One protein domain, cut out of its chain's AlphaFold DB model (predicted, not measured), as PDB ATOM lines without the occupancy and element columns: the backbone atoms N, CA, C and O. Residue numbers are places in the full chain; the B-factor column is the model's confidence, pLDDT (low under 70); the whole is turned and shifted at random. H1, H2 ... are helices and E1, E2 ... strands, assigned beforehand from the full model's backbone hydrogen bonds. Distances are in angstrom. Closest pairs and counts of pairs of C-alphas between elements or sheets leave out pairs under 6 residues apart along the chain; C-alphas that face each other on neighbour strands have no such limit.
ATOM      1  N   PHE A  10     309.249 237.868 264.386       88.44
ATOM      2  CA  PHE A  10     307.802 237.781 264.242       88.44
ATOM      3  C   PHE A  10     307.142 237.197 265.489       88.44
ATOM      4  O   PHE A  10     307.763 236.496 266.296       88.44
ATOM      5  N   GLY A  11     305.858 237.488 265.639       88.81
ATOM      6  CA  GLY A  11     305.030 236.911 266.680       88.81
ATOM      7  C   GLY A  11     303.552 236.994 266.345       88.81
ATOM      8  O   GLY A  11     303.157 237.497 265.293       88.81
ATOM      9  N   VAL A  12     302.728 236.502 267.262       89.94
ATOM     10  CA  VAL A  12     301.273 236.643 267.216       89.94
ATOM     11  C   VAL A  12     300.766 237.196 268.542       89.94
ATOM     12  O   VAL A  12     301.140 236.725 269.620       89.94
ATOM     13  N   ALA A  13     299.942 238.238 268.452       88.62
ATOM     14  CA  ALA A  13     299.180 238.771 269.567       88.62
ATOM     15  C   ALA A  13     297.830 238.053 269.585       88.62
ATOM     16  O   ALA A  13     297.086 238.106 268.606       88.62
ATOM     17  N   TYR A  14     297.526 237.355 270.676       88.50
ATOM     18  CA  TYR A  14     296.293 236.585 270.804       88.50
ATOM     19  C   TYR A  14     295.418 237.132 271.925       88.50
ATOM     20  O   TYR A  14     295.782 237.058 273.101       88.50
ATOM     21  N   ASN A  15     294.243 237.648 271.577       87.31
ATOM     22  CA  ASN A  15     293.244 238.046 272.559       87.31
ATOM     23  C   ASN A  15     292.486 236.807 273.054       87.31
ATOM     24  O   ASN A  15     291.758 236.167 272.298       87.31
ATOM     25  N   LYS A  16     292.639 236.468 274.337       84.62
ATOM     26  CA  LYS A  16     292.034 235.266 274.935       84.62
ATOM     27  C   LYS A  16     290.508 235.303 274.996       84.62
ATOM     28  O   LYS A  16     289.891 234.240 275.017       84.62
ATOM     29  N   GLU A  17     289.917 236.494 275.060       84.44
ATOM     30  CA  GLU A  17     288.468 236.674 275.190       84.44
ATOM     31  C   GLU A  17     287.792 236.542 273.827       84.44
ATOM     32  O   GLU A  17     286.910 235.705 273.646       84.44
ATOM     33  N   THR A  18     288.254 237.321 272.848       85.38
ATOM     34  CA  THR A  18     287.675 237.347 271.494       85.38
ATOM     35  C   THR A  18     288.235 236.266 270.573       85.38
ATOM     36  O   THR A  18     287.696 236.045 269.494       85.38
ATOM     37  N   ARG A  19     289.306 235.580 270.994       87.81
ATOM     38  CA  ARG A  19     290.052 234.576 270.218       87.81
ATOM     39  C   ARG A  19     290.644 235.104 268.910       87.81
ATOM     40  O   ARG A  19     290.863 234.340 267.976       87.81
ATOM     41  N   ILE A  20     290.927 236.402 268.847       88.69
ATOM     42  CA  ILE A  20     291.538 237.036 267.676       88.69
ATOM     43  C   ILE A  20     293.057 236.865 267.741       88.69
ATOM     44  O   ILE A  20     293.679 237.215 268.747       88.69
ATOM     45  N   ALA A  21     293.643 236.352 266.660       90.56
ATOM     46  CA  ALA A  21     295.081 236.196 266.474       90.56
ATOM     47  C   ALA A  21     295.590 237.202 265.432       90.56
ATOM     48  O   ALA A  21     295.128 237.205 264.292       90.56
ATOM     49  N   VAL A  22     296.548 238.049 265.811       89.69
ATOM     50  CA  VAL A  22     297.123 239.075 264.931       89.69
ATOM     51  C   VAL A  22     298.631 238.863 264.813       89.69
ATOM     52  O   VAL A  22     299.356 239.130 265.776       89.69
ATOM     53  N   PRO A  23     299.126 238.364 263.667       90.19
ATOM     54  CA  PRO A  23     300.556 238.300 263.399       90.19
ATOM     55  C   PRO A  23     301.172 239.702 263.350       90.19
ATOM     56  O   PRO A  23     300.568 240.632 262.816       90.19
ATOM     57  N   PHE A  24     302.380 239.850 263.887       87.12
ATOM     58  CA  PHE A  24     303.106 241.118 263.921       87.12
ATOM     59  C   PHE A  24     304.614 240.914 263.736       87.12
ATOM     60  O   PHE A  24     305.142 239.814 263.916       87.12
ATOM     61  N   VAL A  25     305.307 242.006 263.406       86.44
ATOM     62  CA  VAL A  25     306.771 242.115 263.425       86.44
ATOM     63  C   VAL A  25     307.205 242.969 264.619       86.44
ATOM     64  O   VAL A  25     306.522 243.923 264.992       86.44
ATOM     65  N   VAL A  26     308.321 242.613 265.249       82.44
ATOM     66  CA  VAL A  26     308.890 243.330 266.395       82.44
ATOM     67  C   VAL A  26     309.637 244.567 265.900       82.44
ATOM     68  O   VAL A  26     310.629 244.444 265.178       82.44
ATOM     69  N   GLY A  27     309.159 245.742 266.302       77.00
ATOM     70  CA  GLY A  27     309.821 247.029 266.083       77.00
ATOM     71  C   GLY A  27     310.926 247.330 267.102       77.00
ATOM     72  O   GLY A  27     311.401 246.449 267.818       77.00
ATOM     73  N   ASP A  28     311.335 248.592 267.150       65.12
ATOM     74  CA  ASP A  28     312.368 249.133 268.039       65.12
ATOM     75  C   ASP A  28     311.924 249.207 269.512       65.12
ATOM     76  O   ASP A  28     312.709 248.902 270.413       65.12
ATOM     77  N   ALA A  29     310.657 249.543 269.768       57.12
ATOM     78  CA  ALA A  29     310.043 249.503 271.090       57.12
ATOM     79  C   ALA A  29     309.320 248.161 271.321       57.12
ATOM     80  O   ALA A  29     308.365 247.809 270.627       57.12
ATOM     81  N   GLY A  30     309.787 247.398 272.317       53.56
ATOM     82  CA  GLY A  30     309.145 246.167 272.796       53.56
ATOM     83  C   GLY A  30     307.740 246.390 273.398       53.56
ATOM     84  O   GLY A  30     307.249 247.511 273.451       53.56
ATOM     85  N   PRO A  31     307.103 245.332 273.928       51.25
ATOM     86  CA  PRO A  31     305.730 244.856 273.662       51.25
ATOM     87  C   PRO A  31     304.535 245.711 274.109       51.25
ATOM     88  O   PRO A  31     303.427 245.188 274.232       51.25
ATOM     89  N   ALA A  32     304.700 247.004 274.358       55.50
ATOM     90  CA  ALA A  32     303.554 247.858 274.609       55.50
ATOM     91  C   ALA A  32     302.724 248.001 273.316       55.50
ATOM     92  O   ALA A  32     303.092 248.728 272.392       55.50
ATOM     93  N   ILE A  33     301.575 247.314 273.254       59.34
ATOM     94  CA  ILE A  33     300.479 247.731 272.371       59.34
ATOM     95  C   ILE A  33     300.040 249.098 272.877       59.34
ATOM     96  O   ILE A  33     299.703 249.215 274.053       59.34
ATOM     97  N   GLY A  34     300.064 250.126 272.028       58.66
ATOM     98  CA  GLY A  34     299.768 251.496 272.449       58.66
ATOM     99  C   GLY A  34     300.062 252.542 271.377       58.66
ATOM    100  O   GLY A  34     299.925 252.266 270.190       58.66
ATOM    101  N   GLU A  35     300.469 253.742 271.803       54.28
ATOM    102  CA  GLU A  35     300.636 254.924 270.937       54.28
ATOM    103  C   GLU A  35     301.602 254.679 269.757       54.28
ATOM    104  O   GLU A  35     301.398 255.217 268.675       54.28
ATOM    105  N   GLY A  36     302.596 253.795 269.927       62.50
ATOM    106  CA  GLY A  36     303.531 253.384 268.868       62.50
ATOM    107  C   GLY A  36     303.055 252.233 267.966       62.50
ATOM    108  O   GLY A  36     303.760 251.857 267.037       62.50
ATOM    109  N   SER A  37     301.886 251.640 268.231       75.00
ATOM    110  CA  SER A  37     301.384 250.439 267.539       75.00
ATOM    111  C   SER A  37     299.848 250.405 267.435       75.00
ATOM    112  O   SER A  37     299.218 249.351 267.552       75.00
ATOM    113  N   VAL A  38     299.227 251.562 267.172       77.69
ATOM    114  CA  VAL A  38     297.760 251.749 267.170       77.69
ATOM    115  C   VAL A  38     297.028 250.754 266.257       77.69
ATOM    116  O   VAL A  38     296.003 250.202 266.648       77.69
ATOM    117  N   ALA A  39     297.555 250.455 265.066       81.75
ATOM    118  CA  ALA A  39     296.935 249.483 264.161       81.75
ATOM    119  C   ALA A  39     296.875 248.067 264.771       81.75
ATOM    120  O   ALA A  39     295.833 247.414 264.717       81.75
ATOM    121  N   LEU A  40     297.962 247.620 265.411       83.25
ATOM    122  CA  LEU A  40     298.014 246.336 266.117       83.25
ATOM    123  C   LEU A  40     297.035 246.318 267.300       83.25
ATOM    124  O   LEU A  40     296.330 245.329 267.496       83.25
ATOM    125  N   ALA A  41     296.956 247.426 268.041       81.56
ATOM    126  CA  ALA A  41     296.026 247.605 269.154       81.56
ATOM    127  C   ALA A  41     294.572 247.403 268.726       81.56
ATOM    128  O   ALA A  41     293.839 246.595 269.302       81.56
ATOM    129  N   ARG A  42     294.177 248.090 267.654       86.62
ATOM    130  CA  ARG A  42     292.828 248.007 267.094       86.62
ATOM    131  C   ARG A  42     292.512 246.590 266.635       86.62
ATOM    132  O   ARG A  42     291.512 246.032 267.080       86.62
ATOM    133  N   LEU A  43     293.394 245.971 265.850       86.44
ATOM    134  CA  LEU A  43     293.189 244.607 265.360       86.44
ATOM    135  C   LEU A  43     293.061 243.585 266.499       86.44
ATOM    136  O   LEU A  43     292.136 242.775 266.491       86.44
ATOM    137  N   ALA A  44     293.931 243.642 267.513       84.56
ATOM    138  CA  ALA A  44     293.872 242.733 268.662       84.56
ATOM    139  C   ALA A  44     292.601 242.930 269.515       84.56
ATOM    140  O   ALA A  44     292.145 242.007 270.198       84.56
ATOM    141  N   ALA A  45     292.009 244.126 269.469       82.69
ATOM    142  CA  ALA A  45     290.729 244.450 270.092       82.69
ATOM    143  C   ALA A  45     289.508 244.190 269.187       82.69
ATOM    144  O   ALA A  45     288.383 244.420 269.624       82.69
ATOM    145  N   GLY A  46     289.697 243.712 267.952       84.44
ATOM    146  CA  GLY A  46     288.608 243.498 266.989       84.44
ATOM    147  C   GLY A  46     288.045 244.785 266.375       84.44
ATOM    148  O   GLY A  46     286.935 244.783 265.849       84.44
ATOM    149  N   LEU A  47     288.792 245.885 266.440       85.44
ATOM    150  CA  LEU A  47     288.457 247.160 265.815       85.44
ATOM    151  C   LEU A  47     289.057 247.242 264.404       85.44
ATOM    152  O   LEU A  47     290.146 246.730 264.138       85.44
ATOM    153  N   ALA A  48     288.370 247.946 263.502       86.62
ATOM    154  CA  ALA A  48     288.880 248.217 262.158       86.62
ATOM    155  C   ALA A  48     290.121 249.122 262.201       86.62
ATOM    156  O   ALA A  48     290.180 250.048 263.014       86.62
ATOM    157  N   ILE A  49     291.085 248.898 261.300       85.12
ATOM    158  CA  ILE A  49     292.201 249.832 261.075       85.12
ATOM    159  C   ILE A  49     291.629 251.172 260.601       85.12
ATOM    160  O   ILE A  49     290.685 251.203 259.811       85.12
ATOM    161  N   LYS A  50     292.197 252.276 261.088       81.94
ATOM    162  CA  LYS A  50     291.784 253.633 260.729       81.94
ATOM    163  C   LYS A  50     293.013 254.507 260.506       81.94
ATOM    164  O   LYS A  50     293.942 254.450 261.305       81.94
ATOM    165  N   ASP A  51     292.972 255.317 259.454       79.00
ATOM    166  CA  ASP A  51     293.962 256.344 259.126       79.00
ATOM    167  C   ASP A  51     293.238 257.504 258.398       79.00
ATOM    168  O   ASP A  51     292.521 257.232 257.431       79.00
ATOM    169  N   PRO A  52     293.308 258.768 258.862       84.88
ATOM    170  CA  PRO A  52     294.011 259.239 260.054       84.88
ATOM    171  C   PRO A  52     293.333 258.816 261.365       84.88
ATOM    172  O   PRO A  52     292.104 258.830 261.499       84.88
ATOM    173  N   ILE A  53     294.152 258.488 262.366       79.94
ATOM    174  CA  ILE A  53     293.723 258.330 263.763       79.94
ATOM    175  C   ILE A  53     293.505 259.722 264.370       79.94
ATOM    176  O   ILE A  53     294.393 260.575 264.317       79.94
ATOM    177  N   GLN A  54     292.349 259.963 264.991       84.69
ATOM    178  CA  GLN A  54     292.129 261.203 265.737       84.69
ATOM    179  C   GLN A  54     292.769 261.127 267.129       84.69
ATOM    180  O   GLN A  54     292.898 260.058 267.724       84.69
ATOM    181  N   ARG A  55     293.107 262.284 267.715       78.56
ATOM    182  CA  ARG A  55     293.758 262.361 269.039       78.56
ATOM    183  C   ARG A  55     292.989 261.633 270.152       78.56
ATOM    184  O   ARG A  55     293.621 261.087 271.050       78.56
ATOM    185  N   GLY A  56     291.655 261.631 270.109       79.12
ATOM    186  CA  GLY A  56     290.813 260.922 271.085       79.12
ATOM    187  C   GLY A  56     290.834 259.396 270.940       79.12
ATOM    188  O   GLY A  56     290.534 258.692 271.894       79.12
ATOM    189  N   GLU A  57     291.245 258.893 269.776       76.12
ATOM    190  CA  GLU A  57     291.174 257.477 269.397       76.12
ATOM    191  C   GLU A  57     292.531 256.765 269.524       76.12
ATOM    192  O   GLU A  57     292.621 255.554 269.342       76.12
ATOM    193  N   ARG A  58     293.607 257.500 269.848       72.56
ATOM    194  CA  ARG A  58     294.995 256.996 269.866       72.56
ATOM    195  C   ARG A  58     295.257 255.845 270.845       72.56
ATOM    196  O   ARG A  58     296.268 255.164 270.726       72.56
ATOM    197  N   TYR A  59     294.354 255.644 271.804       73.62
ATOM    198  CA  TYR A  59     294.422 254.570 272.796       73.62
ATOM    199  C   TYR A  59     293.309 253.529 272.617       73.62
ATOM    200  O   TYR A  59     293.188 252.602 273.418       73.62
ATOM    201  N   GLU A  60     292.474 253.649 271.581       73.56
ATOM    202  CA  GLU A  60     291.449 252.645 271.312       73.56
ATOM    203  C   GLU A  60     292.083 251.305 270.948       73.56
ATOM    204  O   GLU A  60     292.949 251.205 270.080       73.56
ATOM    205  N   GLY A  61     291.632 250.255 271.632       67.00
ATOM    206  CA  GLY A  61     292.211 248.927 271.499       67.00
ATOM    207  C   GLY A  61     293.575 248.776 272.170       67.00
ATOM    208  O   GLY A  61     294.128 247.680 272.128       67.00
ATOM    209  N   GLN A  62     294.110 249.814 272.829       71.69
ATOM    210  CA  GLN A  62     295.315 249.674 273.638       71.69
ATOM    211  C   GLN A  62     295.096 248.575 274.681       71.69
ATOM    212  O   GLN A  62     294.141 248.610 275.464       71.69
ATOM    213  N   VAL A  63     295.968 247.568 274.670       62.12
ATOM    214  CA  VAL A  63     295.891 246.463 275.621       62.12
ATOM    215  C   VAL A  63     297.085 246.524 276.559       62.12
ATOM    216  O   VAL A  63     298.137 245.973 276.269       62.12
ATOM    217  N   ASP A  64     296.868 247.140 277.721       60.56
ATOM    218  CA  ASP A  64     297.712 246.984 278.919       60.56
ATOM    219  C   ASP A  64     297.155 245.894 279.868       60.56
ATOM    220  O   ASP A  64     297.498 245.770 281.039       60.56
ATOM    221  N   ALA A  65     296.210 245.086 279.377       60.44
ATOM    222  CA  ALA A  65     295.526 244.068 280.164       60.44
ATOM    223  C   ALA A  65     296.103 242.669 279.905       60.44
ATOM    224  O   ALA A  65     296.423 242.307 278.773       60.44
ATOM    225  N   LYS A  66     296.088 241.808 280.937       67.06
ATOM    226  CA  LYS A  66     296.497 240.383 280.892       67.06
ATOM    227  C   LYS A  66     295.686 239.504 279.910       67.06
ATOM    228  O   LYS A  66     295.825 238.277 279.932       67.06
ATOM    229  N   ARG A  67     294.800 240.086 279.089       77.25
ATOM    230  CA  ARG A  67     293.936 239.386 278.124       77.25
ATOM    231  C   ARG A  67     294.624 239.084 276.793       77.25
ATOM    232  O   ARG A  67     294.201 238.144 276.127       77.25
ATOM    233  N   VAL A  68     295.682 239.815 276.430       81.12
ATOM    234  CA  VAL A  68     296.490 239.511 275.239       81.12
ATOM    235  C   VAL A  68     297.699 238.668 275.631       81.12
ATOM    236  O   VAL A  68     298.479 239.035 276.508       81.12
ATOM    237  N   LEU A  69     297.825 237.511 274.989       82.94
ATOM    238  CA  LEU A  69     299.008 236.665 275.036       82.94
ATOM    239  C   LEU A  69     299.959 237.046 273.906       82.94
ATOM    240  O   LEU A  69     299.550 237.167 272.751       82.94
ATOM    241  N   TRP A  70     301.231 237.168 274.261       82.94
ATOM    242  CA  TRP A  70     302.325 237.453 273.348       82.94
ATOM    243  C   TRP A  70     303.106 236.185 273.064       82.94
ATOM    244  O   TRP A  70     303.675 235.588 273.978       82.94
ATOM    245  N   ILE A  71     303.136 235.773 271.802       86.19
ATOM    246  CA  ILE A  71     303.869 234.583 271.381       86.19
ATOM    247  C   ILE A  71     304.883 235.017 270.334       86.19
ATOM    248  O   ILE A  71     304.507 235.480 269.262       86.19
ATOM    249  N   TYR A  72     306.164 234.864 270.655       87.00
ATOM    250  CA  TYR A  72     307.269 235.165 269.749       87.00
ATOM    251  C   TYR A  72     307.771 233.888 269.097       87.00
ATOM    252  O   TYR A  72     307.917 232.851 269.756       87.00
ATOM    253  N   PHE A  73     308.065 233.971 267.808       86.94
ATOM    254  CA  PHE A  73     308.627 232.855 267.063       86.94
ATOM    255  C   PHE A  73     310.152 232.884 267.188       86.94
ATOM    256  O   PHE A  73     310.760 233.944 267.320       86.94
ATOM    257  N   LYS A  74     310.780 231.704 267.201       77.44
ATOM    258  CA  LYS A  74     312.246 231.580 267.310       77.44
ATOM    259  C   LYS A  74     312.970 231.797 265.976       77.44
ATOM    260  O   LYS A  74     314.194 231.686 265.939       77.44
ATOM    261  N   ASP A  75     312.224 232.066 264.911       74.25
ATOM    262  CA  ASP A  75     312.756 232.186 263.561       74.25
ATOM    263  C   ASP A  75     313.626 233.436 263.396       74.25
ATOM    264  O   ASP A  75     313.603 234.362 264.214       74.25
ATOM    265  N   ALA A  76     314.445 233.439 262.344       72.62
ATOM    266  CA  ALA A  76     315.390 234.518 262.100       72.62
ATOM    267  C   ALA A  76     314.651 235.853 261.863       72.62
ATOM    268  O   ALA A  76     313.699 235.888 261.082       72.62
ATOM    269  N   PRO A  77     315.090 236.954 262.502       80.25
ATOM    270  CA  PRO A  77     314.496 238.262 262.275       80.25
ATOM    271  C   PRO A  77     314.702 238.709 260.825       80.25
ATOM    272  O   PRO A  77     315.799 238.567 260.278       80.25
ATOM    273  N   ALA A  78     313.666 239.293 260.231       80.19
ATOM    274  CA  ALA A  78     313.742 239.932 258.924       80.19
ATOM    275  C   ALA A  78     313.919 241.452 259.094       80.19
ATOM    276  O   ALA A  78     313.219 242.053 259.913       80.19
ATOM    277  N   PRO A  79     314.817 242.105 258.335       77.12
ATOM    278  CA  PRO A  79     314.911 243.559 258.339       77.12
ATOM    279  C   PRO A  79     313.571 244.192 257.949       77.12
ATOM    280  O   PRO A  79     312.953 243.783 256.965       77.12
ATOM    281  N   TYR A  80     313.137 245.195 258.709       76.31
ATOM    282  CA  TYR A  80     311.966 245.990 258.357       76.31
ATOM    283  C   TYR A  80     312.321 247.008 257.264       76.31
ATOM    284  O   TYR A  80     313.329 247.707 257.369       76.31
ATOM    285  N   ASP A  81     311.476 247.100 256.237       79.56
ATOM    286  CA  ASP A  81     311.576 248.068 255.144       79.56
ATOM    287  C   ASP A  81     310.244 248.822 255.042       79.56
ATOM    288  O   ASP A  81     309.224 248.252 254.643       79.56
ATOM    289  N   SER A  82     310.250 250.105 255.414       76.44
ATOM    290  CA  SER A  82     309.055 250.961 255.411       76.44
ATOM    291  C   SER A  82     308.507 251.231 254.011       76.44
ATOM    292  O   SER A  82     307.367 251.655 253.873       76.44
ATOM    293  N   THR A  83     309.277 250.957 252.955       84.62
ATOM    294  CA  THR A  83     308.795 251.069 251.571       84.62
ATOM    295  C   THR A  83     308.044 249.818 251.107       84.62
ATOM    296  O   THR A  83     307.450 249.812 250.028       84.62
ATOM    297  N   LYS A  84     308.046 248.747 251.917       84.94
ATOM    298  CA  LYS A  84     307.487 247.427 251.584       84.94
ATOM    299  C   LYS A  84     306.545 246.903 252.666       84.94
ATOM    300  O   LYS A  84     306.585 245.726 253.027       84.94
ATOM    301  N   GLU A  85     305.648 247.751 253.157       81.56
ATOM    302  CA  GLU A  85     304.695 247.399 254.221       81.56
ATOM    303  C   GLU A  85     303.865 246.146 253.902       81.56
ATOM    304  O   GLU A  85     303.723 245.261 254.745       81.56
ATOM    305  N   ALA A  86     303.386 246.010 252.660       86.31
ATOM    306  CA  ALA A  86     302.628 244.834 252.230       86.31
ATOM    307  C   ALA A  86     303.443 243.531 252.348       86.31
ATOM    308  O   ALA A  86     302.910 242.503 252.768       86.31
ATOM    309  N   ALA A  87     304.740 243.582 252.030       86.31
ATOM    310  CA  ALA A  87     305.631 242.437 252.187       86.31
ATOM    311  C   ALA A  87     305.852 242.110 253.668       86.31
ATOM    312  O   ALA A  87     305.832 240.944 254.045       86.31
ATOM    313  N   THR A  88     305.981 243.125 254.527       84.25
ATOM    314  CA  THR A  88     306.079 242.935 255.983       84.25
ATOM    315  C   THR A  88     304.844 242.230 256.548       84.25
ATOM    316  O   THR A  88     304.978 241.283 257.325       84.25
ATOM    317  N   VAL A  89     303.643 242.642 256.127       85.38
ATOM    318  CA  VAL A  89     302.386 241.985 256.525       85.38
ATOM    319  C   VAL A  89     302.363 240.529 256.064       85.38
ATOM    320  O   VAL A  89     301.968 239.651 256.835       85.38
ATOM    321  N   GLN A  90     302.786 240.258 254.828       89.31
ATOM    322  CA  GLN A  90     302.825 238.896 254.305       89.31
ATOM    323  C   GLN A  90     303.835 238.030 255.066       89.31
ATOM    324  O   GLN A  90     303.469 236.959 255.539       89.31
ATOM    325  N   ASN A  91     305.046 238.533 255.307       89.00
ATOM    326  CA  ASN A  91     306.079 237.829 256.067       89.00
ATOM    327  C   ASN A  91     305.613 237.475 257.487       89.00
ATOM    328  O   ASN A  91     305.894 236.382 257.972       89.00
ATOM    329  N   ALA A  92     304.865 238.364 258.151       88.25
ATOM    330  CA  ALA A  92     304.306 238.077 259.472       88.25
ATOM    331  C   ALA A  92     303.273 236.937 259.428       88.25
ATOM    332  O   ALA A  92     303.268 236.070 260.306       88.25
ATOM    333  N   LYS A  93     302.417 236.905 258.398       90.69
ATOM    334  CA  LYS A  93     301.468 235.801 258.182       90.69
ATOM    335  C   LYS A  93     302.202 234.497 257.889       90.69
ATOM    336  O   LYS A  93     301.877 233.481 258.496       90.69
ATOM    337  N   ASP A  94     303.201 234.534 257.015       91.31
ATOM    338  CA  ASP A  94     303.983 233.360 256.630       91.31
ATOM    339  C   ASP A  94     304.748 232.795 257.831       91.31
ATOM    340  O   ASP A  94     304.709 231.589 258.066       91.31
ATOM    341  N   ALA A  95     305.349 233.656 258.657       90.94
ATOM    342  CA  ALA A  95     305.998 233.254 259.901       90.94
ATOM    343  C   ALA A  95     305.005 232.615 260.888       90.94
ATOM    344  O   ALA A  95     305.314 231.596 261.504       90.94
ATOM    345  N   PHE A  96     303.785 233.156 261.006       92.31
ATOM    346  CA  PHE A  96     302.742 232.537 261.829       92.31
ATOM    347  C   PHE A  96     302.352 231.148 261.315       92.31
ATOM    348  O   PHE A  96     302.235 230.216 262.113       92.31
ATOM    349  N   GLN A  97     302.201 230.976 259.999       93.75
ATOM    350  CA  GLN A  97     301.903 229.670 259.409       93.75
ATOM    351  C   GLN A  97     303.066 228.684 259.578       93.75
ATOM    352  O   GLN A  97     302.837 227.554 260.005       93.75
ATOM    353  N   ALA A  98     304.308 229.117 259.339       91.69
ATOM    354  CA  ALA A  98     305.511 228.304 259.522       91.69
ATOM    355  C   ALA A  98     305.692 227.852 260.980       91.69
ATOM    356  O   ALA A  98     306.076 226.712 261.242       91.69
ATOM    357  N   TRP A  99     305.338 228.711 261.941       91.12
ATOM    358  CA  TRP A  99     305.316 228.353 263.356       91.12
ATOM    359  C   TRP A  99     304.275 227.266 263.680       91.12
ATOM    360  O   TRP A  99     304.453 226.532 264.654       91.12
ATOM    361  N   GLY A 100     303.217 227.114 262.879       91.25
ATOM    362  CA  GLY A 100     302.148 226.124 263.063       91.25
ATOM    363  C   GLY A 100     300.736 226.719 263.103       91.25
ATOM    364  O   GLY A 100     299.772 225.990 263.349       91.25
ATOM    365  N   GLY A 101     300.616 228.030 262.881       92.12
ATOM    366  CA  GLY A 101     299.361 228.738 262.652       92.12
ATOM    367  C   GLY A 101     298.329 228.580 263.767       92.12
ATOM    368  O   GLY A 101     298.647 228.383 264.945       92.12
ATOM    369  N   GLU A 102     297.056 228.660 263.380       91.44
ATOM    370  CA  GLU A 102     295.929 228.553 264.310       91.44
ATOM    371  C   GLU A 102     295.864 227.197 265.014       91.44
ATOM    372  O   GLU A 102     295.519 227.141 266.192       91.44
ATOM    373  N   ALA A 103     296.243 226.111 264.334       90.56
ATOM    374  CA  ALA A 103     296.208 224.769 264.908       90.56
ATOM    375  C   ALA A 103     297.148 224.654 266.117       90.56
ATOM    376  O   ALA A 103     296.741 224.217 267.196       90.56
ATOM    377  N   ARG A 104     298.400 225.110 265.969       91.19
ATOM    378  CA  ARG A 104     299.347 225.149 267.088       91.19
ATOM    379  C   ARG A 104     298.919 226.160 268.146       91.19
ATOM    380  O   ARG A 104     299.014 225.855 269.334       91.19
ATOM    381  N   LEU A 105     298.416 227.327 267.739       89.81
ATOM    382  CA  LEU A 105     297.919 228.344 268.665       89.81
ATOM    383  C   LEU A 105     296.817 227.790 269.571       89.81
ATOM    384  O   LEU A 105     296.914 227.923 270.789       89.81
ATOM    385  N   ALA A 106     295.824 227.114 268.992       88.25
ATOM    386  CA  ALA A 106     294.704 226.517 269.709       88.25
ATOM    387  C   ALA A 106     295.158 225.491 270.757       88.25
ATOM    388  O   ALA A 106     294.567 225.421 271.834       88.25
ATOM    389  N   LEU A 107     296.217 224.726 270.473       86.81
ATOM    390  CA  LEU A 107     296.819 223.789 271.426       86.81
ATOM    391  C   LEU A 107     297.584 224.521 272.536       86.81
ATOM    392  O   LEU A 107     297.409 224.216 273.714       86.81
ATOM    393  N   CYS A 108     298.401 225.515 272.181       85.38
ATOM    394  CA  CYS A 108     299.197 226.269 273.150       85.38
ATOM    395  C   CYS A 108     298.319 227.025 274.156       85.38
ATOM    396  O   CYS A 108     298.601 227.004 275.352       85.38
ATOM    397  N   VAL A 109     297.235 227.663 273.705       84.56
ATOM    398  CA  VAL A 109     296.373 228.475 274.584       84.56
ATOM    399  C   VAL A 109     295.535 227.638 275.550       84.56
ATOM    400  O   VAL A 109     295.106 228.160 276.574       84.56
ATOM    401  N   GLN A 110     295.331 226.343 275.274       81.25
ATOM    402  CA  GLN A 110     294.709 225.416 276.229       81.25
ATOM    403  C   GLN A 110     295.608 225.137 277.438       81.25
ATOM    404  O   GLN A 110     295.102 224.843 278.517       81.25
ATOM    405  N   GLN A 111     296.927 225.240 277.268       75.50
ATOM    406  CA  GLN A 111     297.910 224.968 278.318       75.50
ATOM    407  C   GLN A 111     298.254 226.205 279.156       75.50
ATOM    408  O   GLN A 111     298.924 226.085 280.179       75.50
ATOM    409  N   VAL A 112     297.808 227.398 278.746       71.00
ATOM    410  CA  VAL A 112     298.028 228.626 279.516       71.00
ATOM    411  C   VAL A 112     297.035 228.670 280.686       71.00
ATOM    412  O   VAL A 112     295.826 228.644 280.442       71.00
TER     413      VAL A 112
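Overview. This is residues 10 to 112 of the 115 residues of an uncharacterized protein of Achromobacter veterisilvae (UniProt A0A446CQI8). A small sheet of three strands forms the middle, with the long helix H2 crossing one face and H3 following loosely on that same face, while the short helix H1 lies over the other face. The long stretch from 45 to 67 loops away from H1 and returns to E3, and residues 81 to 87, of which 85 to 87 belong to H2, stick out. The printed part has 103 residues, with three named helices and three named strands in the order E1, E2, H1, E3, H2, H3; the sheet runs E2, E1, E3 and is antiparallel throughout. The class is mixed, helices and strands, with only 48 residues in named elements, under half. The whole is compact, with a radius of gyration of the C-alphas of 13.6 A and spans of 38 by 33 by 21 A.

Along the chain. E1, residues 10 to 15, begins at C-alpha 10 at (307.802, 237.781, 264.242) and is 16.8 A long. E2 is residues 21 to 25, 13.5 A, and E3 is residues 68 to 72, 12.9 A. H2, residues 85 to 99, is 21.1 A long and begins at C-alpha 85 at (304.695, 247.399, 254.221). H3, residues 101 to 110, is 14.7 A long and ends at C-alpha 110 at (294.709, 225.416, 276.229). H1 is residues 38 to 44, 9.9 A.

Arrangement. E1 is the inner strand. It forms a hairpin with E2, antiparallel at 150 degrees, with N 22 and O 13 2.8 A apart, within hydrogen-bond range. E1 and E3 are antiparallel at 162 degrees, with N 69 and O 14 2.8 A apart, also within range. H2 is on the sheet at a height of 6.5 A, over E2 and E1 and across the strands, at 66 degrees to E1 on the local plane; the closest C-alphas of E2 and H2 are those of Pro 23 and Ala 92, 5.4 A apart. H3 is on the same face, slantwise to the strands, at a height of 9.9 A; it and H2 meet only through their link. H1 is on the opposite face, over E1 at a height of 9.3 A, and is apart from H2 and H3; the C-alphas of Val 22 and Ala 44, the closest of E2 and H1, are 6.2 A apart. E2, H1 and E3 form a split strand-helix-strand unit, two strands running the same way with E1 between them, and its crossover is right-handed. Every O i to N i+4 pair is within hydrogen-bond range in H1 and H2, and 5 of 6 are in H3.

Size, cuts and confidence. The two C-alphas farthest apart, those of Pro 52 and Gln 111, are 39.0 A apart. The printed part has no cut. The links E2 to H1, H1 to E3 and E3 to H2 are long. The mean pLDDT of the printed part is 80.7, with residues 28 to 36, 61 and 63 to 66 under 70.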